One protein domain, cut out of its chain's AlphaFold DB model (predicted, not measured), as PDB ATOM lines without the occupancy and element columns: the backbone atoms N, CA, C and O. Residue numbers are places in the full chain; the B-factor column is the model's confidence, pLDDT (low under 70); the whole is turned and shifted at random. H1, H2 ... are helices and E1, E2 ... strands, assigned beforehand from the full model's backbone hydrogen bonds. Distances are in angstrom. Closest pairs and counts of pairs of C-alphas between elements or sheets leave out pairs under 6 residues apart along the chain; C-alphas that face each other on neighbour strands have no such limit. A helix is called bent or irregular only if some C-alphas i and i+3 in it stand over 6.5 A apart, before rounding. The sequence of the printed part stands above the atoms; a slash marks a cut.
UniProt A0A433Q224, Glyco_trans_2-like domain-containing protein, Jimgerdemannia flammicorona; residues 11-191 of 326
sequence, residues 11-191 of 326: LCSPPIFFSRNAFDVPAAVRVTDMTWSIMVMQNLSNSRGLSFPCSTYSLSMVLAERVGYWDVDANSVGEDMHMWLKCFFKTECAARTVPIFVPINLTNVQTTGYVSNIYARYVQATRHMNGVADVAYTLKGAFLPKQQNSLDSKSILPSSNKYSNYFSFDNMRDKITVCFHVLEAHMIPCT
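Overview. This is residues 11 to 191 of the 326 residues of the protein "Glyco_trans_2-like domain-containing protein" of Jimgerdemannia flammicorona (UniProt A0A433Q224). What shape do these coordinates make? The domain is an elongated helical body: H3 lies near its middle with the H5 and H6 hairpin packed beside it, H4 carries the line of H5 onward toward one end, and H1 touches H4 there, while the unnamed residues 144 to 168 loop round the opposite end. Two small sheets, E1 with E3 next to H3 and E2 with E4 next to H1, lie along one side, and H2 packs across the end of H3. What is it made of, and how large is it? The printed part has 181 residues, with six named helices and four named strands in the order E1 E2 H1 H2 H3 E3 E4 H4 H5 H6; the class is mostly helix, and both sheets, ordered E1 E3 and E2 E4, are parallel. It is compact, with a radius of gyration of the C-alphas of 17.9 A, and spans 55 by 34 by 31 A.

Arrangement. How are the two sheets paired? E1, residues 11 to 13, and E3, residues 96 to 99, are parallel neighbours at 27 degrees, with N 98 and O 11 at 2.8 A and N 11 and O 96 at 2.9 A, within hydrogen-bond range. E1 runs on into E2, residues 16 to 18, at 30 degrees. E2 and E4, residues 104 to 106, are parallel at 31 degrees, with N 106 and O 17 at 2.8 A, within hydrogen-bond range. Which helices come near the strands? The closest C-alphas of E2 and H1, residues 27 to 44, are those of Phe 17 and Ser 37, 5.0 A apart. The closest C-alphas of E1 and H3, residues 79 to 90, are those of Leu 11 and Trp 84, 7.7 A apart. How do the helices meet? H5, residues 133 to 143, touches H3 at a shallow tilt of 11 degrees, the same way, closest at the C-alphas of Phe 89 and Gly 141, 6.1 A apart. H5 and H6, residues 169 to 191, form a helical hairpin at a shallow tilt of 24 degrees, opposite ways, closest at the C-alphas of Ala 142 and Lys 175, 5.5 A apart. H4, residues 114 to 130, touches residues 28 to 29 of H1 at a shallow tilt of 28 degrees, the same way, closest at the C-alphas of Val 29 and Arg 121, 6.6 A apart. What of H2 and the helix backbones? H2, residues 61 to 67, touches residues 86 to 90 of H3, closest at the C-alphas of Val 67 and Lys 90, 6.0 A apart, at 71 degrees, only just about perpendicular. Every O i to N i+4 pair is within hydrogen-bond range in H1, H2, H3, H4 and H5, and 17 of 19 are in H6. H1 and H6 are apart.

Along the chain. Where do the elements begin and end? E1 begins at C-alpha 11, at (-110.062, -36.797, 4.304), and H6 ends at C-alpha 191, at (-81.566, -28.946, -3.220). How long are the longer elements? From first to last C-alpha, H6 measures 31.2 A, H1 25.8 A, H4 24.9 A, H5 16.0 A and H3 15.7 A. H6 has a kink of 35 degrees near residue 185; it is neither bent nor irregular, but only just: C-alphas 185 and 188 are 6.5 A apart.

Size, cuts and confidence. How far does it reach? The two C-alphas farthest apart, those of Gly 113 and Asn 165, are 57.2 A apart, and the printed part has no cut. Which links are long? They are H1 to H2, H2 to H3 and H5 to H6. Where is confidence low? Residues 145 to 168 are under 70, against a mean pLDDT of 85.7 for the printed part.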
ATOM      1  N   LEU A  11    -110.690 -37.556   3.235       94.69
ATOM      2  CA  LEU A  11    -110.062 -36.797   4.304       94.69
ATOM      3  C   LEU A  11    -110.503 -35.344   4.175       94.69
ATOM      4  O   LEU A  11    -110.550 -34.798   3.076       94.69
ATOM      5  N   CYS A  12    -110.799 -34.689   5.285       94.44
ATOM      6  CA  CYS A  12    -111.129 -33.272   5.284       94.44
ATOM      7  C   CYS A  12    -110.036 -32.495   6.006       94.44
ATOM      8  O   CYS A  12    -109.648 -32.874   7.108       94.44
ATOM      9  N   SER A  13    -109.539 -31.424   5.393       94.56
ATOM     10  CA  SER A  13    -108.422 -30.642   5.941       94.56
ATOM     11  C   SER A  13    -108.708 -29.145   5.846       94.56
ATOM     12  O   SER A  13    -109.061 -28.669   4.767       94.56
ATOM     13  N   PRO A  14    -108.582 -28.379   6.937       94.25
ATOM     14  CA  PRO A  14    -108.663 -26.932   6.879       94.25
ATOM     15  C   PRO A  14    -107.319 -26.297   6.495       94.25
ATOM     16  O   PRO A  14    -106.261 -26.875   6.754       94.25
ATOM     17  N   PRO A  15    -107.322 -25.073   5.938       92.12
ATOM     18  CA  PRO A  15    -106.109 -24.271   5.883       92.12
ATOM     19  C   PRO A  15    -105.679 -23.880   7.304       92.12
ATOM     20  O   PRO A  15    -106.512 -23.580   8.161       92.12
ATOM     21  N   ILE A  16    -104.370 -23.857   7.549       92.00
ATOM     22  CA  ILE A  16    -103.781 -23.440   8.826       92.00
ATOM     23  C   ILE A  16    -103.007 -22.136   8.646       92.00
ATOM     24  O   ILE A  16    -102.434 -21.895   7.583       92.00
ATOM     25  N   PHE A  17    -102.970 -21.303   9.683       90.88
ATOM     26  CA  PHE A  17    -102.133 -20.104   9.713       90.88
ATOM     27  C   PHE A  17    -101.646 -19.794  11.130       90.88
ATOM     28  O   PHE A  17    -102.338 -20.086  12.101       90.88
ATOM     29  N   PHE A  18    -100.463 -19.193  11.266       92.19
ATOM     30  CA  PHE A  18     -99.831 -18.941  12.568       92.19
ATOM     31  C   PHE A  18     -99.873 -17.453  12.922       92.19
ATOM     32  O   PHE A  18     -99.008 -16.682  12.511       92.19
ATOM     33  N   SER A  19    -100.867 -17.029  13.709       90.62
ATOM     34  CA  SER A  19    -100.997 -15.609  14.085       90.62
ATOM     35  C   SER A  19    -101.122 -15.337  15.581       90.62
ATOM     36  O   SER A  19    -100.871 -14.211  16.005       90.62
ATOM     37  N   ARG A  20    -101.438 -16.353  16.398       91.50
ATOM     38  CA  ARG A  20    -101.803 -16.152  17.814       91.50
ATOM     39  C   ARG A  20    -100.714 -15.498  18.670       91.50
ATOM     40  O   ARG A  20    -101.051 -14.755  19.579       91.50
ATOM     41  N   ASN A  21     -99.444 -15.771  18.381       93.00
ATOM     42  CA  ASN A  21     -98.268 -15.285  19.121       93.00
ATOM     43  C   ASN A  21     -97.158 -14.788  18.176       93.00
ATOM     44  O   ASN A  21     -95.967 -14.896  18.458       93.00
ATOM     45  N   ALA A  22     -97.536 -14.299  16.993       89.38
ATOM     46  CA  ALA A  22     -96.585 -13.886  15.960       89.38
ATOM     47  C   ALA A  22     -95.587 -12.813  16.451       89.38
ATOM     48  O   ALA A  22     -94.440 -12.786  16.005       89.38
ATOM     49  N   PHE A  23     -95.996 -11.948  17.382       88.69
ATOM     50  CA  PHE A  23     -95.144 -10.896  17.947       88.69
ATOM     51  C   PHE A  23     -94.223 -11.377  19.071       88.69
ATOM     52  O   PHE A  23     -93.260 -10.687  19.390       88.69
ATOM     53  N   ASP A  24     -94.475 -12.567  19.613       92.06
ATOM     54  CA  ASP A  24     -93.756 -13.112  20.767       92.06
ATOM     55  C   ASP A  24     -92.593 -14.032  20.365       92.06
ATOM     56  O   ASP A  24     -91.891 -14.579  21.217       92.06
ATOM     57  N   VAL A  25     -92.382 -14.216  19.058       93.94
ATOM     58  CA  VAL A  25     -91.336 -15.072  18.494       93.94
ATOM     59  C   VAL A  25     -90.365 -14.273  17.616       93.94
ATOM     60  O   VAL A  25     -90.738 -13.243  17.043       93.94
ATOM     61  N   PRO A  26     -89.111 -14.742  17.460       93.62
ATOM     62  CA  PRO A  26     -88.159 -14.154  16.523       93.62
ATOM     63  C   PRO A  26     -88.726 -14.020  15.106       93.62
ATOM     64  O   PRO A  26     -89.458 -14.892  14.635       93.62
ATOM     65  N   ALA A  27     -88.310 -12.975  14.385       91.19
ATOM     66  CA  ALA A  27     -88.761 -12.728  13.013       91.19
ATOM     67  C   ALA A  27     -88.508 -13.928  12.083       91.19
ATOM     68  O   ALA A  27     -89.384 -14.287  11.302       91.19
ATOM     69  N   ALA A  28     -87.360 -14.599  12.231       91.50
ATOM     70  CA  ALA A  28     -87.041 -15.804  11.467       91.50
ATOM     71  C   ALA A  28     -88.064 -16.937  11.681       91.50
ATOM     72  O   ALA A  28     -88.419 -17.609  10.719       91.50
ATOM     73  N   VAL A  29     -88.574 -17.129  12.905       93.62
ATOM     74  CA  VAL A  29     -89.598 -18.149  13.200       93.62
ATOM     75  C   VAL A  29     -90.924 -17.769  12.546       93.62
ATOM     76  O   VAL A  29     -91.481 -18.561  11.788       93.62
ATOM     77  N   ARG A  30     -91.392 -16.535  12.777       91.69
ATOM     78  CA  ARG A  30     -92.676 -16.058  12.241       91.69
ATOM     79  C   ARG A  30     -92.725 -16.098  10.713       91.69
ATOM     80  O   ARG A  30     -93.732 -16.519  10.149       91.69
ATOM     81  N   VAL A  31     -91.664 -15.644  10.041       89.62
ATOM     82  CA  VAL A  31     -91.605 -15.650   8.571       89.62
ATOM     83  C   VAL A  31     -91.729 -17.078   8.053       89.62
ATOM     84  O   VAL A  31     -92.556 -17.335   7.183       89.62
ATOM     85  N   THR A  32     -90.984 -18.027   8.626       91.06
ATOM     86  CA  THR A  32     -91.053 -19.433   8.212       91.06
ATOM     87  C   THR A  32     -92.426 -20.051   8.438       91.06
ATOM     88  O   THR A  32     -92.937 -20.714   7.539       91.06
ATOM     89  N   ASP A  33     -93.046 -19.837   9.597       92.38
ATOM     90  CA  ASP A  33     -94.350 -20.432   9.918       92.38
ATOM     91  C   ASP A  33     -95.477 -19.859   9.052       92.38
ATOM     92  O   ASP A  33     -96.384 -20.577   8.617       92.38
ATOM     93  N   MET A  34     -95.397 -18.581   8.689       88.06
ATOM     94  CA  MET A  34     -96.357 -18.032   7.740       88.06
ATOM     95  C   MET A  34     -96.099 -18.511   6.305       88.06
ATOM     96  O   MET A  34     -97.051 -18.845   5.602       88.06
ATOM     97  N   THR A  35     -94.842 -18.616   5.857       87.88
ATOM     98  CA  THR A  35     -94.539 -19.234   4.552       87.88
ATOM     99  C   THR A  35     -95.036 -20.680   4.503       87.88
ATOM    100  O   THR A  35     -95.611 -21.096   3.499       87.88
ATOM    101  N   TRP A  36     -94.915 -21.421   5.608       89.94
ATOM    102  CA  TRP A  36     -95.494 -22.756   5.752       89.94
ATOM    103  C   TRP A  36     -97.020 -22.742   5.587       89.94
ATOM    104  O   TRP A  36     -97.569 -23.567   4.866       89.94
ATOM    105  N   SER A  37     -97.705 -21.760   6.178       90.38
ATOM    106  CA  SER A  37     -99.157 -21.570   6.018       90.38
ATOM    107  C   SER A  37     -99.555 -21.395   4.552       90.38
ATOM    108  O   SER A  37    -100.497 -22.026   4.075       90.38
ATOM    109  N   ILE A  38     -98.806 -20.569   3.814       88.38
ATOM    110  CA  ILE A  38     -99.035 -20.326   2.385       88.38
ATOM    111  C   ILE A  38     -98.829 -21.610   1.577       88.38
ATOM    112  O   ILE A  38     -99.659 -21.939   0.731       88.38
ATOM    113  N   MET A  39     -97.778 -22.372   1.879       88.50
ATOM    114  CA  MET A  39     -97.517 -23.660   1.234       88.50
ATOM    115  C   MET A  39     -98.646 -24.669   1.491       88.50
ATOM    116  O   MET A  39     -99.083 -25.349   0.564       88.50
ATOM    117  N   VAL A  40     -99.181 -24.735   2.715       90.44
ATOM    118  CA  VAL A  40    -100.325 -25.608   3.028       90.44
ATOM    119  C   VAL A  40    -101.578 -25.165   2.268       90.44
ATOM    120  O   VAL A  40    -102.273 -26.011   1.707       90.44
ATOM    121  N   MET A  41    -101.847 -23.857   2.181       89.06
ATOM    122  CA  MET A  41    -102.958 -23.329   1.378       89.06
ATOM    123  C   MET A  41    -102.808 -23.666  -0.112       89.06
ATOM    124  O   MET A  41    -103.779 -24.095  -0.736       89.06
ATOM    125  N   GLN A  42    -101.600 -23.538  -0.674       89.31
ATOM    126  CA  GLN A  42    -101.305 -23.948  -2.050       89.31
ATOM    127  C   GLN A  42    -101.581 -25.441  -2.243       89.31
ATOM    128  O   GLN A  42    -102.285 -25.818  -3.178       89.31
ATOM    129  N   ASN A  43    -101.083 -26.291  -1.347       91.38
ATOM    130  CA  ASN A  43    -101.311 -27.730  -1.407       91.38
ATOM    131  C   ASN A  43    -102.815 -28.068  -1.365       91.38
ATOM    132  O   ASN A  43    -103.293 -28.845  -2.187       91.38
ATOM    133  N   LEU A  44    -103.599 -27.415  -0.500       90.88
ATOM    134  CA  LEU A  44    -105.053 -27.616  -0.418       90.88
ATOM    135  C   LEU A  44    -105.833 -27.118  -1.649       90.88
ATOM    136  O   LEU A  44    -106.977 -27.528  -1.838       90.88
ATOM    137  N   SER A  45    -105.235 -26.279  -2.502       88.56
ATOM    138  CA  SER A  45    -105.862 -25.777  -3.735       88.56
ATOM    139  C   SER A  45    -105.876 -26.789  -4.892       88.56
ATOM    140  O   SER A  45    -106.401 -26.499  -5.970       88.56
ATOM    141  N   ASN A  46    -105.336 -27.996  -4.683       88.62
ATOM    142  CA  ASN A  46    -105.315 -29.045  -5.694       88.62
ATOM    143  C   ASN A  46    -106.738 -29.483  -6.098       88.62
ATOM    144  O   ASN A  46    -107.467 -30.101  -5.321       88.62
ATOM    145  N   SER A  47    -107.116 -29.233  -7.353       83.44
ATOM    146  CA  SER A  47    -108.467 -29.509  -7.861       83.44
ATOM    147  C   SER A  47    -108.840 -30.994  -7.919       83.44
ATOM    148  O   SER A  47    -110.030 -31.312  -7.897       83.44
ATOM    149  N   ARG A  48    -107.853 -31.902  -7.963       87.94
ATOM    150  CA  ARG A  48    -108.063 -33.359  -7.922       87.94
ATOM    151  C   ARG A  48    -108.145 -33.910  -6.500       87.94
ATOM    152  O   ARG A  48    -108.327 -35.112  -6.372       87.94
ATOM    153  N   GLY A  49    -107.987 -33.094  -5.453       90.00
ATOM    154  CA  GLY A  49    -107.979 -33.562  -4.061       90.00
ATOM    155  C   GLY A  49    -106.750 -34.404  -3.698       90.00
ATOM    156  O   GLY A  49    -106.782 -35.144  -2.714       90.00
ATOM    157  N   LEU A  50    -105.673 -34.320  -4.490       94.00
ATOM    158  CA  LEU A  50    -104.379 -34.956  -4.218       94.00
ATOM    159  C   LEU A  50    -103.507 -34.036  -3.356       94.00
ATOM    160  O   LEU A  50    -102.459 -33.564  -3.800       94.00
ATOM    161  N   SER A  51    -103.994 -33.725  -2.158       93.25
ATOM    162  CA  SER A  51    -103.371 -32.772  -1.242       93.25
ATOM    163  C   SER A  51    -103.152 -33.380   0.133       93.25
ATOM    164  O   SER A  51    -104.009 -34.089   0.663       93.25
ATOM    165  N   PHE A  52    -101.993 -33.098   0.721       94.12
ATOM    166  CA  PHE A  52    -101.602 -33.672   2.003       94.12
ATOM    167  C   PHE A  52    -102.154 -32.842   3.171       94.12
ATOM    168  O   PHE A  52    -102.030 -31.615   3.149       94.12
ATOM    169  N   PRO A  53    -102.761 -33.454   4.197       92.31
ATOM    170  CA  PRO A  53    -103.119 -32.734   5.411       92.31
ATOM    171  C   PRO A  53    -101.860 -32.225   6.120       92.31
ATOM    172  O   PRO A  53    -100.773 -32.787   5.983       92.31
ATOM    173  N   CYS A  54    -102.012 -31.159   6.902       89.50
ATOM    174  CA  CYS A  54    -100.939 -30.650   7.746       89.50
ATOM    175  C   CYS A  54    -101.501 -30.263   9.111       89.50
ATOM    176  O   CYS A  54    -102.297 -29.328   9.203       89.50
ATOM    177  N   SER A  55    -101.071 -30.965  10.162       87.50
ATOM    178  CA  SER A  55    -101.407 -30.785  11.582       87.50
ATOM    179  C   SER A  55    -102.876 -30.999  11.965       87.50
ATOM    180  O   SER A  55    -103.188 -31.397  13.085       87.50
ATOM    181  N   THR A  56    -103.822 -30.686  11.083       92.44
ATOM    182  CA  THR A  56    -105.254 -30.756  11.368       92.44
ATOM    183  C   THR A  56    -105.968 -31.390  10.194       92.44
ATOM    184  O   THR A  56    -105.920 -30.877   9.080       92.44
ATOM    185  N   TYR A  57    -106.639 -32.506  10.449       95.06
ATOM    186  CA  TYR A  57    -107.486 -33.177   9.477       95.06
ATOM    187  C   TYR A  57    -108.469 -34.111  10.181       95.06
ATOM    188  O   TYR A  57    -108.342 -34.405  11.369       95.06
ATOM    189  N   SER A  58    -109.465 -34.573   9.437       94.62
ATOM    190  CA  SER A  58    -110.414 -35.586   9.887       94.62
ATOM    191  C   SER A  58    -110.609 -36.638   8.807       94.62
ATOM    192  O   SER A  58    -110.667 -36.298   7.625       94.62
ATOM    193  N   LEU A  59    -110.798 -37.889   9.210       95.00
ATOM    194  CA  LEU A  59    -111.273 -38.965   8.345       95.00
ATOM    195  C   LEU A  59    -112.378 -39.758   9.046       95.00
ATOM    196  O   LEU A  59    -112.531 -39.685  10.265       95.00
ATOM    197  N   SER A  60    -113.148 -40.525   8.276       93.62
ATOM    198  CA  SER A  60    -114.145 -41.425   8.853       93.62
ATOM    199  C   SER A  60    -113.477 -42.576   9.615       93.62
ATOM    200  O   SER A  60    -112.430 -43.085   9.211       93.62
ATOM    201  N   MET A  61    -114.123 -43.044  10.687       93.81
ATOM    202  CA  MET A  61    -113.686 -44.244  11.414       93.81
ATOM    203  C   MET A  61    -113.600 -45.466  10.487       93.81
ATOM    204  O   MET A  61    -112.691 -46.279  10.605       93.81
ATOM    205  N   VAL A  62    -114.505 -45.539   9.505       91.88
ATOM    206  CA  VAL A  62    -114.519 -46.573   8.463       91.88
ATOM    207  C   VAL A  62    -113.221 -46.579   7.662       91.88
ATOM    208  O   VAL A  62    -112.637 -47.640   7.448       91.88
ATOM    209  N   LEU A  63    -112.746 -45.404   7.237       92.38
ATOM    210  CA  LEU A  63    -111.477 -45.287   6.526       92.38
ATOM    211  C   LEU A  63    -110.304 -45.673   7.434       92.38
ATOM    212  O   LEU A  63    -109.434 -46.420   6.994       92.38
ATOM    213  N   ALA A  64    -110.311 -45.226   8.695       95.00
ATOM    214  CA  ALA A  64    -109.263 -45.540   9.666       95.00
ATOM    215  C   ALA A  64    -109.136 -47.055   9.888       95.00
ATOM    216  O   ALA A  64    -108.043 -47.606   9.774       95.00
ATOM    217  N   GLU A  65    -110.252 -47.749  10.128       92.81
ATOM    218  CA  GLU A  65    -110.278 -49.204  10.299       92.81
ATOM    219  C   GLU A  65    -109.816 -49.920   9.024       92.81
ATOM    220  O   GLU A  65    -108.961 -50.803   9.080       92.81
ATOM    221  N   ARG A  66    -110.302 -49.483   7.854       87.75
ATOM    222  CA  ARG A  66    -109.955 -50.076   6.554       87.75
ATOM    223  C   ARG A  66    -108.463 -50.016   6.247       87.75
ATOM    224  O   ARG A  66    -107.928 -50.922   5.610       87.75
ATOM    225  N   VAL A  67    -107.787 -48.945   6.657       91.56
ATOM    226  CA  VAL A  67    -106.348 -48.784   6.419       91.56
ATOM    227  C   VAL A  67    -105.503 -49.369   7.549       91.56
ATOM    228  O   VAL A  67    -104.290 -49.485   7.385       91.56
ATOM    229  N   GLY A  68    -106.106 -49.813   8.653       92.44
ATOM    230  CA  GLY A  68    -105.392 -50.321   9.823       92.44
ATOM    231  C   GLY A  68    -104.755 -49.201  10.645       92.44
ATOM    232  O   GLY A  68    -103.582 -49.297  10.994       92.44
ATOM    233  N   TYR A  69    -105.521 -48.137  10.899       94.38
ATOM    234  CA  TYR A  69    -105.191 -47.010  11.778       94.38
ATOM    235  C   TYR A  69    -103.857 -46.322  11.439       94.38
ATOM    236  O   TYR A  69    -103.391 -46.379  10.302       94.38
ATOM    237  N   TRP A  70    -103.272 -45.616  12.401       94.50
ATOM    238  CA  TRP A  70    -102.011 -44.896  12.262       94.50
ATOM    239  C   TRP A  70    -100.815 -45.819  12.446       94.50
ATOM    240  O   TRP A  70    -100.795 -46.637  13.364       94.50
ATOM    241  N   ASP A  71     -99.816 -45.669  11.579       91.69
ATOM    242  CA  ASP A  71     -98.543 -46.363  11.744       91.69
ATOM    243  C   ASP A  71     -97.701 -45.669  12.823       91.69
ATOM    244  O   ASP A  71     -97.692 -44.444  12.939       91.69
ATOM    245  N   VAL A  72     -97.016 -46.471  13.639       88.25
ATOM    246  CA  VAL A  72     -96.221 -46.012  14.796       88.25
ATOM    247  C   VAL A  72     -94.721 -46.254  14.609       88.25
ATOM    248  O   VAL A  72     -93.947 -46.151  15.561       88.25
ATOM    249  N   ASP A  73     -94.300 -46.633  13.402       84.00
ATOM    250  CA  ASP A  73     -92.905 -46.937  13.118       84.00
ATOM    251  C   ASP A  73     -92.077 -45.687  12.791       84.00
ATOM    252  O   ASP A  73     -92.588 -44.605  12.501       84.00
ATOM    253  N   ALA A  74     -90.754 -45.844  12.834       78.94
ATOM    254  CA  ALA A  74     -89.805 -44.752  12.649       78.94
ATOM    255  C   ALA A  74     -89.801 -44.141  11.233       78.94
ATOM    256  O   ALA A  74     -89.140 -43.125  11.014       78.94
ATOM    257  N   ASN A  75     -90.487 -44.736  10.252       79.00
ATOM    258  CA  ASN A  75     -90.644 -44.134   8.930       79.00
ATOM    259  C   ASN A  75     -91.863 -43.210   8.858       79.00
ATOM    260  O   ASN A  75     -91.847 -42.277   8.065       79.00
ATOM    261  N   SER A  76     -92.847 -43.376   9.739       84.81
ATOM    262  CA  SER A  76     -94.095 -42.603   9.755       84.81
ATOM    263  C   SER A  76     -94.001 -41.348  10.633       84.81
ATOM    264  O   SER A  76     -94.943 -40.979  11.327       84.81
ATOM    265  N   VAL A  77     -92.843 -40.671  10.617       84.19
ATOM    266  CA  VAL A  77     -92.583 -39.467  11.439       84.19
ATOM    267  C   VAL A  77     -93.467 -38.293  11.013       84.19
ATOM    268  O   VAL A  77     -93.940 -37.534  11.859       84.19
ATOM    269  N   GLY A  78     -93.683 -38.139   9.705       84.62
ATOM    270  CA  GLY A  78     -94.604 -37.162   9.124       84.62
ATOM    271  C   GLY A  78     -96.036 -37.686   9.120       84.62
ATOM    272  O   GLY A  78     -96.613 -37.838   8.048       84.62
ATOM    273  N   GLU A  79     -96.569 -37.996  10.306       92.00
ATOM    274  CA  GLU A  79     -97.808 -38.762  10.495       92.00
ATOM    275  C   GLU A  79     -98.963 -38.296   9.596       92.00
ATOM    276  O   GLU A  79     -99.513 -39.123   8.879       92.00
ATOM    277  N   ASP A  80     -99.258 -36.992   9.534       94.19
ATOM    278  CA  ASP A  80    -100.372 -36.463   8.732       94.19
ATOM    279  C   ASP A  80    -100.277 -36.859   7.241       94.19
ATOM    280  O   ASP A  80    -101.212 -37.412   6.650       94.19
ATOM    281  N   MET A  81     -99.128 -36.580   6.610       94.75
ATOM    282  CA  MET A  81     -98.889 -36.889   5.196       94.75
ATOM    283  C   MET A  81     -98.822 -38.403   4.988       94.75
ATOM    284  O   MET A  81     -99.417 -38.921   4.040       94.75
ATOM    285  N   HIS A  82     -98.144 -39.111   5.892       95.81
ATOM    286  CA  HIS A  82     -98.040 -40.561   5.859       95.81
ATOM    287  C   HIS A  82     -99.422 -41.222   5.907       95.81
ATOM    288  O   HIS A  82     -99.724 -42.101   5.098       95.81
ATOM    289  N   MET A  83    -100.300 -40.759   6.796       96.56
ATOM    290  CA  MET A  83    -101.665 -41.255   6.923       96.56
ATOM    291  C   MET A  83    -102.463 -41.013   5.640       96.56
ATOM    292  O   MET A  83    -103.182 -41.903   5.180       96.56
ATOM    293  N   TRP A  84    -102.293 -39.856   4.996       96.56
ATOM    294  CA  TRP A  84    -102.905 -39.603   3.692       96.56
ATOM    295  C   TRP A  84    -102.394 -40.558   2.609       96.56
ATOM    296  O   TRP A  84    -103.199 -41.146   1.885       96.56
ATOM    297  N   LEU A  85    -101.076 -40.766   2.515       96.62
ATOM    298  CA  LEU A  85    -100.466 -41.688   1.549       96.62
ATOM    299  C   LEU A  85    -100.939 -43.124   1.784       96.62
ATOM    300  O   LEU A  85    -101.285 -43.835   0.839       96.62
ATOM    301  N   LYS A  86    -101.015 -43.539   3.048       95.38
ATOM    302  CA  LYS A  86    -101.542 -44.837   3.459       95.38
ATOM    303  C   LYS A  86    -102.991 -45.011   3.024       95.38
ATOM    304  O   LYS A  86    -103.308 -46.028   2.406       95.38
ATOM    305  N   CYS A  87    -103.848 -44.020   3.277       95.06
ATOM    306  CA  CYS A  87    -105.216 -43.997   2.765       95.06
ATOM    307  C   CYS A  87    -105.235 -44.127   1.242       95.06
ATOM    308  O   CYS A  87    -105.861 -45.048   0.724       95.06
ATOM    309  N   PHE A  88    -104.481 -43.285   0.536       94.56
ATOM    310  CA  PHE A  88    -104.409 -43.280  -0.921       94.56
ATOM    311  C   PHE A  88    -104.035 -44.651  -1.497       94.56
ATOM    312  O   PHE A  88    -104.761 -45.180  -2.336       94.56
ATOM    313  N   PHE A  89    -102.959 -45.283  -1.025       93.00
ATOM    314  CA  PHE A  89    -102.519 -46.569  -1.572       93.00
ATOM    315  C   PHE A  89    -103.381 -47.755  -1.114       93.00
ATOM    316  O   PHE A  89    -103.663 -48.650  -1.921       93.00
ATOM    317  N   LYS A  90    -103.842 -47.787   0.148       90.56
ATOM    318  CA  LYS A  90    -104.671 -48.896   0.653       90.56
ATOM    319  C   LYS A  90    -106.094 -48.876   0.097       90.56
ATOM    320  O   LYS A  90    -106.664 -49.950  -0.090       90.56
ATOM    321  N   THR A  91    -106.635 -47.709  -0.257       88.44
ATOM    322  CA  THR A  91    -107.930 -47.589  -0.947       88.44
ATOM    323  C   THR A  91    -107.797 -47.511  -2.468       88.44
ATOM    324  O   THR A  91    -108.661 -46.940  -3.123       88.44
ATOM    325  N   GLU A  92    -106.718 -48.043  -3.049       87.19
ATOM    326  CA  GLU A  92    -106.566 -48.174  -4.511       87.19
ATOM    327  C   GLU A  92    -106.669 -46.844  -5.264       87.19
ATOM    328  O   GLU A  92    -107.306 -46.737  -6.308       87.19
ATOM    329  N   CYS A  93    -105.997 -45.827  -4.730       89.94
ATOM    330  CA  CYS A  93    -105.982 -44.453  -5.225       89.94
ATOM    331  C   CYS A  93    -107.335 -43.736  -5.122       89.94
ATOM    332  O   CYS A  93    -107.477 -42.669  -5.702       89.94
ATOM    333  N   ALA A  94    -108.318 -44.265  -4.381       88.50
ATOM    334  CA  ALA A  94    -109.618 -43.611  -4.204       88.50
ATOM    335  C   ALA A  94    -109.612 -42.479  -3.163       88.50
ATOM    336  O   ALA A  94    -110.543 -41.675  -3.149       88.50
ATOM    337  N   ALA A  95    -108.606 -42.411  -2.280       92.06
ATOM    338  CA  ALA A  95    -108.610 -41.414  -1.216       92.06
ATOM    339  C   ALA A  95    -108.432 -39.998  -1.770       92.06
ATOM    340  O   ALA A  95    -107.608 -39.768  -2.663       92.06
ATOM    341  N   ARG A  96    -109.210 -39.053  -1.242       93.19
ATOM    342  CA  ARG A  96    -109.191 -37.644  -1.650       93.19
ATOM    343  C   ARG A  96    -109.255 -36.734  -0.441       93.19
ATOM    344  O   ARG A  96    -109.972 -37.018   0.514       93.19
ATOM    345  N   THR A  97    -108.540 -35.620  -0.514       94.12
ATOM    346  CA  THR A  97    -108.674 -34.532   0.449       94.12
ATOM    347  C   THR A  97    -109.693 -33.521  -0.046       94.12
ATOM    348  O   THR A  97    -109.614 -33.044  -1.177       94.12
ATOM    349  N   VAL A  98    -110.623 -33.157   0.830       92.69
ATOM    350  CA  VAL A  98    -111.559 -32.055   0.635       92.69
ATOM    351  C   VAL A  98    -111.168 -30.910   1.569       92.69
ATOM    352  O   VAL A  98    -111.165 -31.092   2.794       92.69
ATOM    353  N   PRO A  99    -110.846 -29.720   1.036       91.88
ATOM    354  CA  PRO A  99    -110.575 -28.569   1.874       91.88
ATOM    355  C   PRO A  99    -111.849 -28.133   2.609       91.88
ATOM    356  O   PRO A  99    -112.915 -27.976   2.006       91.88
ATOM    357  N   ILE A 100    -111.739 -27.910   3.918       90.56
ATOM    358  CA  ILE A 100    -112.776 -27.239   4.706       90.56
ATOM    359  C   ILE A 100    -112.373 -25.772   4.817       90.56
ATOM    360  O   ILE A 100    -111.338 -25.459   5.397       90.56
ATOM    361  N   PHE A 101    -113.196 -24.855   4.309       83.75
ATOM    362  CA  PHE A 101    -112.920 -23.411   4.332       83.75
ATOM    363  C   PHE A 101    -113.170 -22.771   5.709       83.75
ATOM    364  O   PHE A 101    -113.802 -21.725   5.824       83.75
ATOM    365  N   VAL A 102    -112.675 -23.419   6.763       89.31
ATOM    366  CA  VAL A 102    -112.662 -22.922   8.139       89.31
ATOM    367  C   VAL A 102    -111.200 -22.877   8.572       89.31
ATOM    368  O   VAL A 102    -110.642 -23.918   8.912       89.31
ATOM    369  N   PRO A 103    -110.539 -21.710   8.500       88.06
ATOM    370  CA  PRO A 103    -109.111 -21.625   8.751       88.06
ATOM    371  C   PRO A 103    -108.802 -21.810  10.242       88.06
ATOM    372  O   PRO A 103    -109.462 -21.228  11.104       88.06
ATOM    373  N   ILE A 104    -107.775 -22.601  10.553       92.00
ATOM    374  CA  ILE A 104    -107.356 -22.885  11.928       92.00
ATOM    375  C   ILE A 104    -106.168 -22.003  12.299       92.00
ATOM    376  O   ILE A 104    -105.106 -22.052  11.677       92.00
ATOM    377  N   ASN A 105    -106.357 -21.204  13.349       91.88
ATOM    378  CA  ASN A 105    -105.340 -20.293  13.847       91.88
ATOM    379  C   ASN A 105    -104.434 -20.980  14.877       91.88
ATOM    380  O   ASN A 105    -104.871 -21.342  15.973       91.88
ATOM    381  N   LEU A 106    -103.161 -21.125  14.531       93.25
ATOM    382  CA  LEU A 106    -102.136 -21.807  15.305       93.25
ATOM    383  C   LEU A 106    -101.173 -20.820  15.982       93.25
ATOM    384  O   LEU A 106    -101.185 -19.607  15.765       93.25
ATOM    385  N   THR A 107    -100.366 -21.357  16.892       94.06
ATOM    386  CA  THR A 107     -99.257 -20.661  17.562       94.06
ATOM    387  C   THR A 107     -97.953 -21.079  16.912       94.06
ATOM    388  O   THR A 107     -97.728 -22.273  16.713       94.06
ATOM    389  N   ASN A 108     -97.095 -20.105  16.635       94.25
ATOM    390  CA  ASN A 108     -95.690 -20.318  16.320       94.25
ATOM    391  C   ASN A 108     -95.015 -21.027  17.503       94.25
ATOM    392  O   ASN A 108     -95.449 -20.873  18.653       94.25
ATOM    393  N   VAL A 109     -93.941 -21.774  17.241       91.62
ATOM    394  CA  VAL A 109     -93.146 -22.383  18.319       91.62
ATOM    395  C   VAL A 109     -92.554 -21.287  19.198       91.62
ATOM    396  O   VAL A 109     -91.847 -20.410  18.705       91.62
ATOM    397  N   GLN A 110     -92.846 -21.360  20.498       93.19
ATOM    398  CA  GLN A 110     -92.420 -20.376  21.485       93.19
ATOM    399  C   GLN A 110     -91.794 -21.052  22.710       93.19
ATOM    400  O   GLN A 110     -92.314 -22.036  23.228       93.19
ATOM    401  N   THR A 111     -90.680 -20.498  23.173       91.44
ATOM    402  CA  THR A 111     -89.892 -20.900  24.345       91.44
ATOM    403  C   THR A 111     -89.349 -19.655  25.053       91.44
ATOM    404  O   THR A 111     -89.474 -18.529  24.556       91.44
ATOM    405  N   THR A 112     -88.704 -19.845  26.206       89.00
ATOM    406  CA  THR A 112     -88.027 -18.773  26.941       89.00
ATOM    407  C   THR A 112     -86.712 -18.388  26.253       89.00
ATOM    408  O   THR A 112     -85.719 -19.118  26.316       89.00
ATOM    409  N   GLY A 113     -86.693 -17.215  25.616       89.75
ATOM    410  CA  GLY A 113     -85.485 -16.601  25.058       89.75
ATOM    411  C   GLY A 113     -85.337 -16.723  23.539       89.75
ATOM    412  O   GLY A 113     -85.847 -17.635  22.894       89.75
ATOM    413  N   TYR A 114     -84.624 -15.768  22.941       90.31
ATOM    414  CA  TYR A 114     -84.525 -15.633  21.483       90.31
ATOM    415  C   TYR A 114     -83.848 -16.840  20.813       90.31
ATOM    416  O   TYR A 114     -84.384 -17.407  19.865       90.31
ATOM    417  N   VAL A 115     -82.689 -17.268  21.324       93.12
ATOM    418  CA  VAL A 115     -81.918 -18.389  20.756       93.12
ATOM    419  C   VAL A 115     -82.652 -19.717  20.939       93.12
ATOM    420  O   VAL A 115     -82.718 -20.514  20.005       93.12
ATOM    421  N   SER A 116     -83.272 -19.922  22.103       92.62
ATOM    422  CA  SER A 116     -84.096 -21.099  22.390       92.62
ATOM    423  C   SER A 116     -85.247 -21.241  21.391       92.62
ATOM    424  O   SER A 116     -85.506 -22.343  20.917       92.62
ATOM    425  N   ASN A 117     -85.876 -20.129  20.989       93.88
ATOM    426  CA  ASN A 117     -86.929 -20.129  19.970       93.88
ATOM    427  C   ASN A 117     -86.418 -20.580  18.600       93.88
ATOM    428  O   ASN A 117     -87.046 -21.414  17.946       93.88
ATOM    429  N   ILE A 118     -85.261 -20.062  18.183       94.88
ATOM    430  CA  ILE A 118     -84.613 -20.467  16.932       94.88
ATOM    431  C   ILE A 118     -84.279 -21.964  16.964       94.88
ATOM    432  O   ILE A 118     -84.595 -22.687  16.020       94.88
ATOM    433  N   TYR A 119     -83.701 -22.454  18.062       94.56
ATOM    434  CA  TYR A 119     -83.367 -23.869  18.211       94.56
ATOM    435  C   TYR A 119     -84.610 -24.769  18.226       94.56
ATOM    436  O   TYR A 119     -84.667 -25.760  17.500       94.56
ATOM    437  N   ALA A 120     -85.649 -24.408  18.981       93.50
ATOM    438  CA  ALA A 120     -86.895 -25.168  19.030       93.50
ATOM    439  C   ALA A 120     -87.560 -25.258  17.648       93.50
ATOM    440  O   ALA A 120     -88.050 -26.321  17.250       93.50
ATOM    441  N   ARG A 121     -87.516 -24.167  16.871       94.75
ATOM    442  CA  ARG A 121     -88.020 -24.163  15.498       94.75
ATOM    443  C   ARG A 121     -87.189 -25.035  14.555       94.75
ATOM    444  O   ARG A 121     -87.769 -25.712  13.702       94.75
ATOM    445  N   TYR A 122     -85.866 -25.055  14.727       94.88
ATOM    446  CA  TYR A 122     -84.966 -25.961  14.010       94.88
ATOM    447  C   TYR A 122     -85.307 -27.429  14.297       94.88
ATOM    448  O   TYR A 122     -85.520 -28.199  13.367       94.88
ATOM    449  N   VAL A 123     -85.478 -27.801  15.570       92.75
ATOM    450  CA  VAL A 123     -85.874 -29.165  15.967       92.75
ATOM    451  C   VAL A 123     -87.230 -29.557  15.366       92.75
ATOM    452  O   VAL A 123     -87.421 -30.692  14.926       92.75
ATOM    453  N   GLN A 124     -88.191 -28.627  15.305       92.44
ATOM    454  CA  GLN A 124     -89.460 -28.863  14.614       92.44
ATOM    455  C   GLN A 124     -89.267 -29.074  13.103       92.44
ATOM    456  O   GLN A 124     -89.835 -30.011  12.548       92.44
ATOM    457  N   ALA A 125     -88.437 -28.259  12.447       93.56
ATOM    458  CA  ALA A 125     -88.127 -28.422  11.027       93.56
ATOM    459  C   ALA A 125     -87.487 -29.784  10.722       93.56
ATOM    460  O   ALA A 125     -87.884 -30.445   9.765       93.56
ATOM    461  N   THR A 126     -86.542 -30.236  11.551       91.94
ATOM    462  CA  THR A 126     -85.908 -31.553  11.399       91.94
ATOM    463  C   THR A 126     -86.933 -32.681  11.434       91.94
ATOM    464  O   THR A 126     -86.855 -33.594  10.617       91.94
ATOM    465  N   ARG A 127     -87.939 -32.606  12.316       88.81
ATOM    466  CA  ARG A 127     -89.022 -33.601  12.354       88.81
ATOM    467  C   ARG A 127     -89.845 -33.623  11.073       88.81
ATOM    468  O   ARG A 127     -90.056 -34.701  10.531       88.81
ATOM    469  N   HIS A 128     -90.255 -32.460  10.569       90.94
ATOM    470  CA  HIS A 128     -90.996 -32.386   9.306       90.94
ATOM    471  C   HIS A 128     -90.180 -32.974   8.145       90.94
ATOM    472  O   HIS A 128     -90.702 -33.738   7.337       90.94
ATOM    473  N   MET A 129     -88.878 -32.677   8.090       92.31
ATOM    474  CA  MET A 129     -88.009 -33.152   7.011       92.31
ATOM    475  C   MET A 129     -87.645 -34.637   7.117       92.31
ATOM    476  O   MET A 129     -87.426 -35.279   6.092       92.31
ATOM    477  N   ASN A 130     -87.666 -35.224   8.316       90.25
ATOM    478  CA  ASN A 130     -87.530 -36.675   8.492       90.25
ATOM    479  C   ASN A 130     -88.663 -37.477   7.817       90.25
ATOM    480  O   ASN A 130     -88.466 -38.665   7.531       90.25
ATOM    481  N   GLY A 131     -89.782 -36.815   7.481       89.25
ATOM    482  CA  GLY A 131     -90.851 -37.326   6.615       89.25
ATOM    483  C   GLY A 131     -90.397 -37.715   5.203       89.25
ATOM    484  O   GLY A 131     -91.115 -38.424   4.516       89.25
ATOM    485  N   VAL A 132     -89.160 -37.397   4.796       92.69
ATOM    486  CA  VAL A 132     -88.550 -37.901   3.549       92.69
ATOM    487  C   VAL A 132     -88.587 -39.438   3.412       92.69
ATOM    488  O   VAL A 132     -88.446 -39.961   2.308       92.69
ATOM    489  N   ALA A 133     -88.831 -40.179   4.504       90.75
ATOM    490  CA  ALA A 133     -89.190 -41.606   4.471       90.75
ATOM    491  C   ALA A 133     -90.295 -41.925   3.459       90.75
ATOM    492  O   ALA A 133     -90.247 -42.946   2.769       90.75
ATOM    493  N   ASP A 134     -91.278 -41.035   3.374       93.81
ATOM    494  CA  ASP A 134     -92.474 -41.220   2.575       93.81
ATOM    495  C   ASP A 134     -92.195 -41.175   1.079       93.81
ATOM    496  O   ASP A 134     -93.000 -41.685   0.301       93.81
ATOM    497  N   VAL A 135     -91.022 -40.687   0.653       94.06
ATOM    498  CA  VAL A 135     -90.551 -40.853  -0.728       94.06
ATOM    499  C   VAL A 135     -90.452 -42.344  -1.058       94.06
ATOM    500  O   VAL A 135     -91.015 -42.800  -2.050       94.06
ATOM    501  N   ALA A 136     -89.795 -43.135  -0.205       91.56
ATOM    502  CA  ALA A 136     -89.649 -44.571  -0.428       91.56
ATOM    503  C   ALA A 136     -90.994 -45.306  -0.308       91.56
ATOM    504  O   ALA A 136     -91.284 -46.183  -1.123       91.56
ATOM    505  N   TYR A 137     -91.829 -44.921   0.665       92.88
ATOM    506  CA  TYR A 137     -93.185 -45.460   0.817       92.88
ATOM    507  C   TYR A 137     -94.023 -45.235  -0.448       92.88
ATOM    508  O   TYR A 137     -94.613 -46.170  -0.992       92.88
ATOM    509  N   THR A 138     -94.003 -44.007  -0.963       95.25
ATOM    510  CA  THR A 138     -94.752 -43.583  -2.148       95.25
ATOM    511  C   THR A 138     -94.266 -44.284  -3.405       95.25
ATOM    512  O   THR A 138     -95.076 -44.841  -4.143       95.25
ATOM    513  N   LEU A 139     -92.949 -44.342  -3.631       94.00
ATOM    514  CA  LEU A 139     -92.377 -45.059  -4.773       94.00
ATOM    515  C   LEU A 139     -92.728 -46.550  -4.724       94.00
ATOM    516  O   LEU A 139     -93.101 -47.134  -5.743       94.00
ATOM    517  N   LYS A 140     -92.680 -47.161  -3.535       91.88
ATOM    518  CA  LYS A 140     -93.090 -48.554  -3.350       91.88
ATOM    519  C   LYS A 140     -94.568 -48.750  -3.686       91.88
ATOM    520  O   LYS A 140     -94.887 -49.641  -4.464       91.88
ATOM    521  N   GLY A 141     -95.461 -47.916  -3.157       89.62
ATOM    522  CA  GLY A 141     -96.899 -47.993  -3.445       89.62
ATOM    523  C   GLY A 141     -97.256 -47.707  -4.909       89.62
ATOM    524  O   GLY A 141     -98.226 -48.258  -5.442       89.62
ATOM    525  N   ALA A 142     -96.472 -46.863  -5.583       91.44
ATOM    526  CA  ALA A 142     -96.689 -46.507  -6.977       91.44
ATOM    527  C   ALA A 142     -96.247 -47.616  -7.943       91.44
ATOM    528  O   ALA A 142     -97.010 -47.946  -8.857       91.44
ATOM    529  N   PHE A 143     -95.058 -48.193  -7.730       87.81
ATOM    530  CA  PHE A 143     -94.380 -49.038  -8.720       87.81
ATOM    531  C   PHE A 143     -94.292 -50.523  -8.365       87.81
ATOM    532  O   PHE A 143     -94.143 -51.337  -9.277       87.81
ATOM    533  N   LEU A 144     -94.376 -50.914  -7.088       81.75
ATOM    534  CA  LEU A 144     -94.354 -52.336  -6.746       81.75
ATOM    535  C   LEU A 144     -95.759 -52.942  -6.895       81.75
ATOM    536  O   LEU A 144     -96.745 -52.327  -6.475       81.75
ATOM    537  N   PRO A 145     -95.876 -54.163  -7.456       67.56
ATOM    538  CA  PRO A 145     -97.136 -54.890  -7.466       67.56
ATOM    539  C   PRO A 145     -97.650 -55.048  -6.036       67.56
ATOM    540  O   PRO A 145     -96.878 -55.358  -5.124       67.56
ATOM    541  N   LYS A 146     -98.956 -54.850  -5.835       66.00
ATOM    542  CA  LYS A 146     -99.612 -55.112  -4.549       66.00
ATOM    543  C   LYS A 146     -99.351 -56.584  -4.204       66.00
ATOM    544  O   LYS A 146     -99.928 -57.471  -4.830       66.00
ATOM    545  N   GLN A 147     -98.495 -56.863  -3.223       49.50
ATOM    546  CA  GLN A 147     -98.574 -58.146  -2.536       49.50
ATOM    547  C   GLN A 147     -99.963 -58.168  -1.899       49.50
ATOM    548  O   GLN A 147    -100.302 -57.252  -1.147       49.50
ATOM    549  N   GLN A 148    -100.791 -59.149  -2.264       43.25
ATOM    550  CA  GLN A 148    -102.068 -59.424  -1.608       43.25
ATOM    551  C   GLN A 148    -101.794 -59.869  -0.166       43.25
ATOM    552  O   GLN A 148    -101.956 -61.027   0.194       43.25
ATOM    553  N   ASN A 149    -101.367 -58.940   0.680       42.50
ATOM    554  CA  ASN A 149    -101.589 -59.080   2.100       42.50
ATOM    555  C   ASN A 149    -103.070 -58.782   2.262       42.50
ATOM    556  O   ASN A 149    -103.512 -57.658   2.004       42.50
ATOM    557  N   SER A 150    -103.836 -59.832   2.558       41.31
ATOM    558  CA  SER A 150    -105.235 -59.733   2.946       41.31
ATOM    559  C   SER A 150    -105.404 -58.503   3.829       41.31
ATOM    560  O   SER A 150    -104.692 -58.374   4.828       41.31
ATOM    561  N   LEU A 151    -106.313 -57.599   3.452       52.47
ATOM    562  CA  LEU A 151    -106.863 -56.632   4.401       52.47
ATOM    563  C   LEU A 151    -107.127 -57.393   5.703       52.47
ATOM    564  O   LEU A 151    -107.669 -58.502   5.637       52.47
ATOM    565  N   ASP A 152    -106.652 -56.858   6.831       47.22
ATOM    566  CA  ASP A 152    -106.765 -57.511   8.133       47.22
ATOM    567  C   ASP A 152    -108.163 -58.109   8.268       47.22
ATOM    568  O   ASP A 152    -109.162 -57.389   8.225       47.22
ATOM    569  N   SER A 153    -108.245 -59.433   8.428       44.69
ATOM    570  CA  SER A 153    -109.503 -60.200   8.448       44.69
ATOM    571  C   SER A 153    -110.432 -59.827   9.617       44.69
ATOM    572  O   SER A 153    -111.450 -60.475   9.836       44.69
ATOM    573  N   LYS A 154    -110.057 -58.802  10.387       49.12
ATOM    574  CA  LYS A 154    -110.785 -58.219  11.507       49.12
ATOM    575  C   LYS A 154    -111.598 -56.977  11.131       49.12
ATOM    576  O   LYS A 154    -112.324 -56.508  12.000       49.12
ATOM    577  N   SER A 155    -111.505 -56.437   9.908       49.97
ATOM    578  CA  SER A 155    -112.352 -55.295   9.535       49.97
ATOM    579  C   SER A 155    -113.803 -55.752   9.367       49.97
ATOM    580  O   SER A 155    -114.102 -56.533   8.463       49.97
ATOM    581  N   ILE A 156    -114.705 -55.271  10.223       51.62
ATOM    582  CA  ILE A 156    -116.127 -55.674  10.235       51.62
ATOM    583  C   ILE A 156    -116.917 -54.947   9.125       51.62
ATOM    584  O   ILE A 156    -118.054 -55.296   8.805       51.62
ATOM    585  N   LEU A 157    -116.309 -53.938   8.500       52.41
ATOM    586  CA  LEU A 157    -116.938 -53.127   7.467       52.41
ATOM    587  C   LEU A 157    -116.901 -53.813   6.094       52.41
ATOM    588  O   LEU A 157    -115.858 -54.332   5.689       52.41
ATOM    589  N   PRO A 158    -118.013 -53.784   5.336       46.78
ATOM    590  CA  PRO A 158    -118.070 -54.398   4.019       46.78
ATOM    591  C   PRO A 158    -117.019 -53.767   3.104       46.78
ATOM    592  O   PRO A 158    -116.983 -52.545   2.931       46.78
ATOM    593  N   SER A 159    -116.181 -54.596   2.471       51.12
ATOM    594  CA  SER A 159    -115.358 -54.137   1.358       51.12
ATOM    595  C   SER A 159    -116.311 -53.708   0.249       51.12
ATOM    596  O   SER A 159    -116.873 -54.535  -0.467       51.12
ATOM    597  N   SER A 160    -116.567 -52.408   0.131       45.25
ATOM    598  CA  SER A 160    -117.304 -51.888  -1.011       45.25
ATOM    599  C   SER A 160    -116.523 -52.281  -2.270       45.25
ATOM    600  O   SER A 160    -115.466 -51.726  -2.565       45.25
ATOM    601  N   ASN A 161    -117.043 -53.278  -2.995       43.00
ATOM    602  CA  ASN A 161    -116.519 -53.774  -4.270       43.00
ATOM    603  C   ASN A 161    -116.650 -52.734  -5.402       43.00
ATOM    604  O   ASN A 161    -116.330 -53.031  -6.549       43.00
ATOM    605  N   LYS A 162    -117.101 -51.503  -5.109       48.59
ATOM    606  CA  LYS A 162    -117.261 -50.442  -6.112       48.59
ATOM    607  C   LYS A 162    -115.940 -49.865  -6.635       48.59
ATOM    608  O   LYS A 162    -115.961 -49.249  -7.692       48.59
ATOM    609  N   TYR A 163    -114.802 -50.086  -5.971       51.47
ATOM    610  CA  TYR A 163    -113.503 -49.543  -6.426       51.47
ATOM    611  C   TYR A 163    -112.749 -50.467  -7.397       51.47
ATOM    612  O   TYR A 163    -111.722 -50.073  -7.941       51.47
ATOM    613  N   SER A 164    -113.293 -51.658  -7.682       43.19
ATOM    614  CA  SER A 164    -112.637 -52.714  -8.470       43.19
ATOM    615  C   SER A 164    -112.325 -52.341  -9.929       43.19
ATOM    616  O   SER A 164    -111.576 -53.066 -10.579       43.19
ATOM    617  N   ASN A 165    -112.859 -51.235 -10.458       44.12
ATOM    618  CA  ASN A 165    -112.670 -50.841 -11.860       44.12
ATOM    619  C   ASN A 165    -111.704 -49.663 -12.073       44.12
ATOM    620  O   ASN A 165    -111.581 -49.176 -13.193       44.12
ATOM    621  N   TYR A 166    -110.955 -49.237 -11.052       45.66
ATOM    622  CA  TYR A 166    -109.937 -48.187 -11.198       45.66
ATOM    623  C   TYR A 166    -108.546 -48.714 -11.619       45.66
ATOM    624  O   TYR A 166    -107.530 -48.051 -11.421       45.66
ATOM    625  N   PHE A 167    -108.450 -49.862 -12.299       47.19
ATOM    626  CA  PHE A 167    -107.293 -50.129 -13.171       47.19
ATOM    627  C   PHE A 167    -107.420 -49.268 -14.442       47.19
ATOM    628  O   PHE A 167    -107.685 -49.750 -15.537       47.19
ATOM    629  N   SER A 168    -107.294 -47.954 -14.263       65.75
ATOM    630  CA  SER A 168    -107.428 -46.932 -15.299       65.75
ATOM    631  C   SER A 168    -106.127 -46.141 -15.411       65.75
ATOM    632  O   SER A 168    -105.398 -45.974 -14.427       65.75
ATOM    633  N   PHE A 169    -105.854 -45.604 -16.601       74.00
ATOM    634  CA  PHE A 169    -104.802 -44.610 -16.832       74.00
ATOM    635  C   PHE A 169    -104.826 -43.474 -15.793       74.00
ATOM    636  O   PHE A 169    -103.767 -42.960 -15.431       74.00
ATOM    637  N   ASP A 170    -106.002 -43.130 -15.261       80.19
ATOM    638  CA  ASP A 170    -106.156 -42.129 -14.203       80.19
ATOM    639  C   ASP A 170    -105.449 -42.511 -12.901       80.19
ATOM    640  O   ASP A 170    -104.763 -41.679 -12.317       80.19
ATOM    641  N   ASN A 171    -105.521 -43.774 -12.478       84.12
ATOM    642  CA  ASN A 171    -104.832 -44.229 -11.270       84.12
ATOM    643  C   ASN A 171    -103.314 -44.194 -11.439       84.12
ATOM    644  O   ASN A 171    -102.587 -43.830 -10.517       84.12
ATOM    645  N   MET A 172    -102.818 -44.549 -12.626       88.38
ATOM    646  CA  MET A 172    -101.392 -44.432 -12.935       88.38
ATOM    647  C   MET A 172    -100.948 -42.964 -12.922       88.38
ATOM    648  O   MET A 172     -99.919 -42.638 -12.330       88.38
ATOM    649  N   ARG A 173    -101.745 -42.068 -13.514       91.00
ATOM    650  CA  ARG A 173    -101.493 -40.624 -13.497       91.00
ATOM    651  C   ARG A 173    -101.497 -40.061 -12.077       91.00
ATOM    652  O   ARG A 173    -100.603 -39.287 -11.739       91.00
ATOM    653  N   ASP A 174    -102.469 -40.436 -11.253       92.62
ATOM    654  CA  ASP A 174    -102.580 -39.959  -9.876       92.62
ATOM    655  C   ASP A 174    -101.398 -40.459  -9.035       92.62
ATOM    656  O   ASP A 174    -100.783 -39.664  -8.333       92.62
ATOM    657  N   LYS A 175    -100.989 -41.728  -9.178       93.62
ATOM    658  CA  LYS A 175     -99.769 -42.256  -8.539       93.62
ATOM    659  C   LYS A 175     -98.526 -41.457  -8.920       93.62
ATOM    660  O   LYS A 175     -97.765 -41.066  -8.041       93.62
ATOM    661  N   ILE A 176     -98.329 -41.188 -10.213       94.19
ATOM    662  CA  ILE A 176     -97.201 -40.380 -10.702       94.19
ATOM    663  C   ILE A 176     -97.271 -38.958 -10.128       94.19
ATOM    664  O   ILE A 176     -96.262 -38.432  -9.667       94.19
ATOM    665  N   THR A 177     -98.459 -38.353 -10.106       94.56
ATOM    666  CA  THR A 177     -98.680 -37.008  -9.553       94.56
ATOM    667  C   THR A 177     -98.336 -36.964  -8.063       94.56
ATOM    668  O   THR A 177     -97.605 -36.079  -7.631       94.56
ATOM    669  N   VAL A 178     -98.788 -37.952  -7.287       95.81
ATOM    670  CA  VAL A 178     -98.456 -38.081  -5.861       95.81
ATOM    671  C   VAL A 178     -96.951 -38.275  -5.665       95.81
ATOM    672  O   VAL A 178     -96.378 -37.607  -4.811       95.81
ATOM    673  N   CYS A 179     -96.281 -39.102  -6.481       95.75
ATOM    674  CA  CYS A 179     -94.818 -39.217  -6.451       95.75
ATOM    675  C   CYS A 179     -94.142 -37.854  -6.635       95.75
ATOM    676  O   CYS A 179     -93.238 -37.519  -5.874       95.75
ATOM    677  N   PHE A 180     -94.586 -37.056  -7.612       95.38
ATOM    678  CA  PHE A 180     -94.042 -35.719  -7.829       95.38
ATOM    679  C   PHE A 180     -94.311 -34.779  -6.656       95.38
ATOM    680  O   PHE A 180     -93.379 -34.100  -6.249       95.38
ATOM    681  N   HIS A 181     -95.506 -34.777  -6.059       94.62
ATOM    682  CA  HIS A 181     -95.784 -33.940  -4.884       94.62
ATOM    683  C   HIS A 181     -94.933 -34.331  -3.666       94.62
ATOM    684  O   HIS A 181     -94.435 -33.459  -2.959       94.62
ATOM    685  N   VAL A 182     -94.725 -35.630  -3.413       95.00
ATOM    686  CA  VAL A 182     -93.861 -36.079  -2.304       95.00
ATOM    687  C   VAL A 182     -92.395 -35.719  -2.578       95.00
ATOM    688  O   VAL A 182     -91.682 -35.273  -1.677       95.00
ATOM    689  N   LEU A 183     -91.935 -35.856  -3.827       94.12
ATOM    690  CA  LEU A 183     -90.605 -35.391  -4.231       94.12
ATOM    691  C   LEU A 183     -90.482 -33.869  -4.099       94.12
ATOM    692  O   LEU A 183     -89.467 -33.393  -3.606       94.12
ATOM    693  N   GLU A 184     -91.501 -33.107  -4.483       92.31
ATOM    694  CA  GLU A 184     -91.552 -31.653  -4.331       92.31
ATOM    695  C   GLU A 184     -91.391 -31.257  -2.857       92.31
ATOM    696  O   GLU A 184     -90.496 -30.481  -2.519       92.31
ATOM    697  N   ALA A 185     -92.183 -31.869  -1.972       91.19
ATOM    698  CA  ALA A 185     -92.203 -31.570  -0.543       91.19
ATOM    699  C   ALA A 185     -90.855 -31.816   0.161       91.19
ATOM    700  O   ALA A 185     -90.534 -31.115   1.121       91.19
ATOM    701  N   HIS A 186     -90.051 -32.779  -0.308       91.81
ATOM    702  CA  HIS A 186     -88.816 -33.182   0.380       91.81
ATOM    703  C   HIS A 186     -87.520 -32.893  -0.386       91.81
ATOM    704  O   HIS A 186     -86.510 -32.548   0.233       91.81
ATOM    705  N   MET A 187     -87.510 -33.004  -1.715       90.88
ATOM    706  CA  MET A 187     -86.298 -32.832  -2.528       90.88
ATOM    707  C   MET A 187     -86.049 -31.374  -2.904       90.88
ATOM    708  O   MET A 187     -84.885 -30.971  -2.986       90.88
ATOM    709  N   ILE A 188     -87.095 -30.558  -3.085       89.62
ATOM    710  CA  ILE A 188     -86.900 -29.124  -3.342       89.62
ATOM    711  C   ILE A 188     -86.220 -28.456  -2.142       89.62
ATOM    712  O   ILE A 188     -85.178 -27.835  -2.361       89.62
ATOM    713  N   PRO A 189     -86.683 -28.606  -0.884       90.00
ATOM    714  CA  PRO A 189     -85.981 -28.036   0.269       90.00
ATOM    715  C   PRO A 189     -84.517 -28.485   0.364       90.00
ATOM    716  O   PRO A 189     -83.644 -27.663   0.653       90.00
ATOM    717  N   CYS A 190     -84.251 -29.759   0.050       90.25
ATOM    718  CA  CYS A 190     -82.923 -30.370   0.112       90.25
ATOM    719  C   CYS A 190     -81.945 -29.829  -0.939       90.25
ATOM    720  O   CYS A 190     -80.740 -29.887  -0.719       90.25
ATOM    721  N   THR A 191     -82.424 -29.331  -2.081       88.31
ATOM    722  CA  THR A 191     -81.566 -28.946  -3.220       88.31
ATOM    723  C   THR A 191     -81.579 -27.449  -3.506       88.31
ATOM    724  O   THR A 191     -80.531 -26.861  -3.779       88.31
TER     725      THR A 191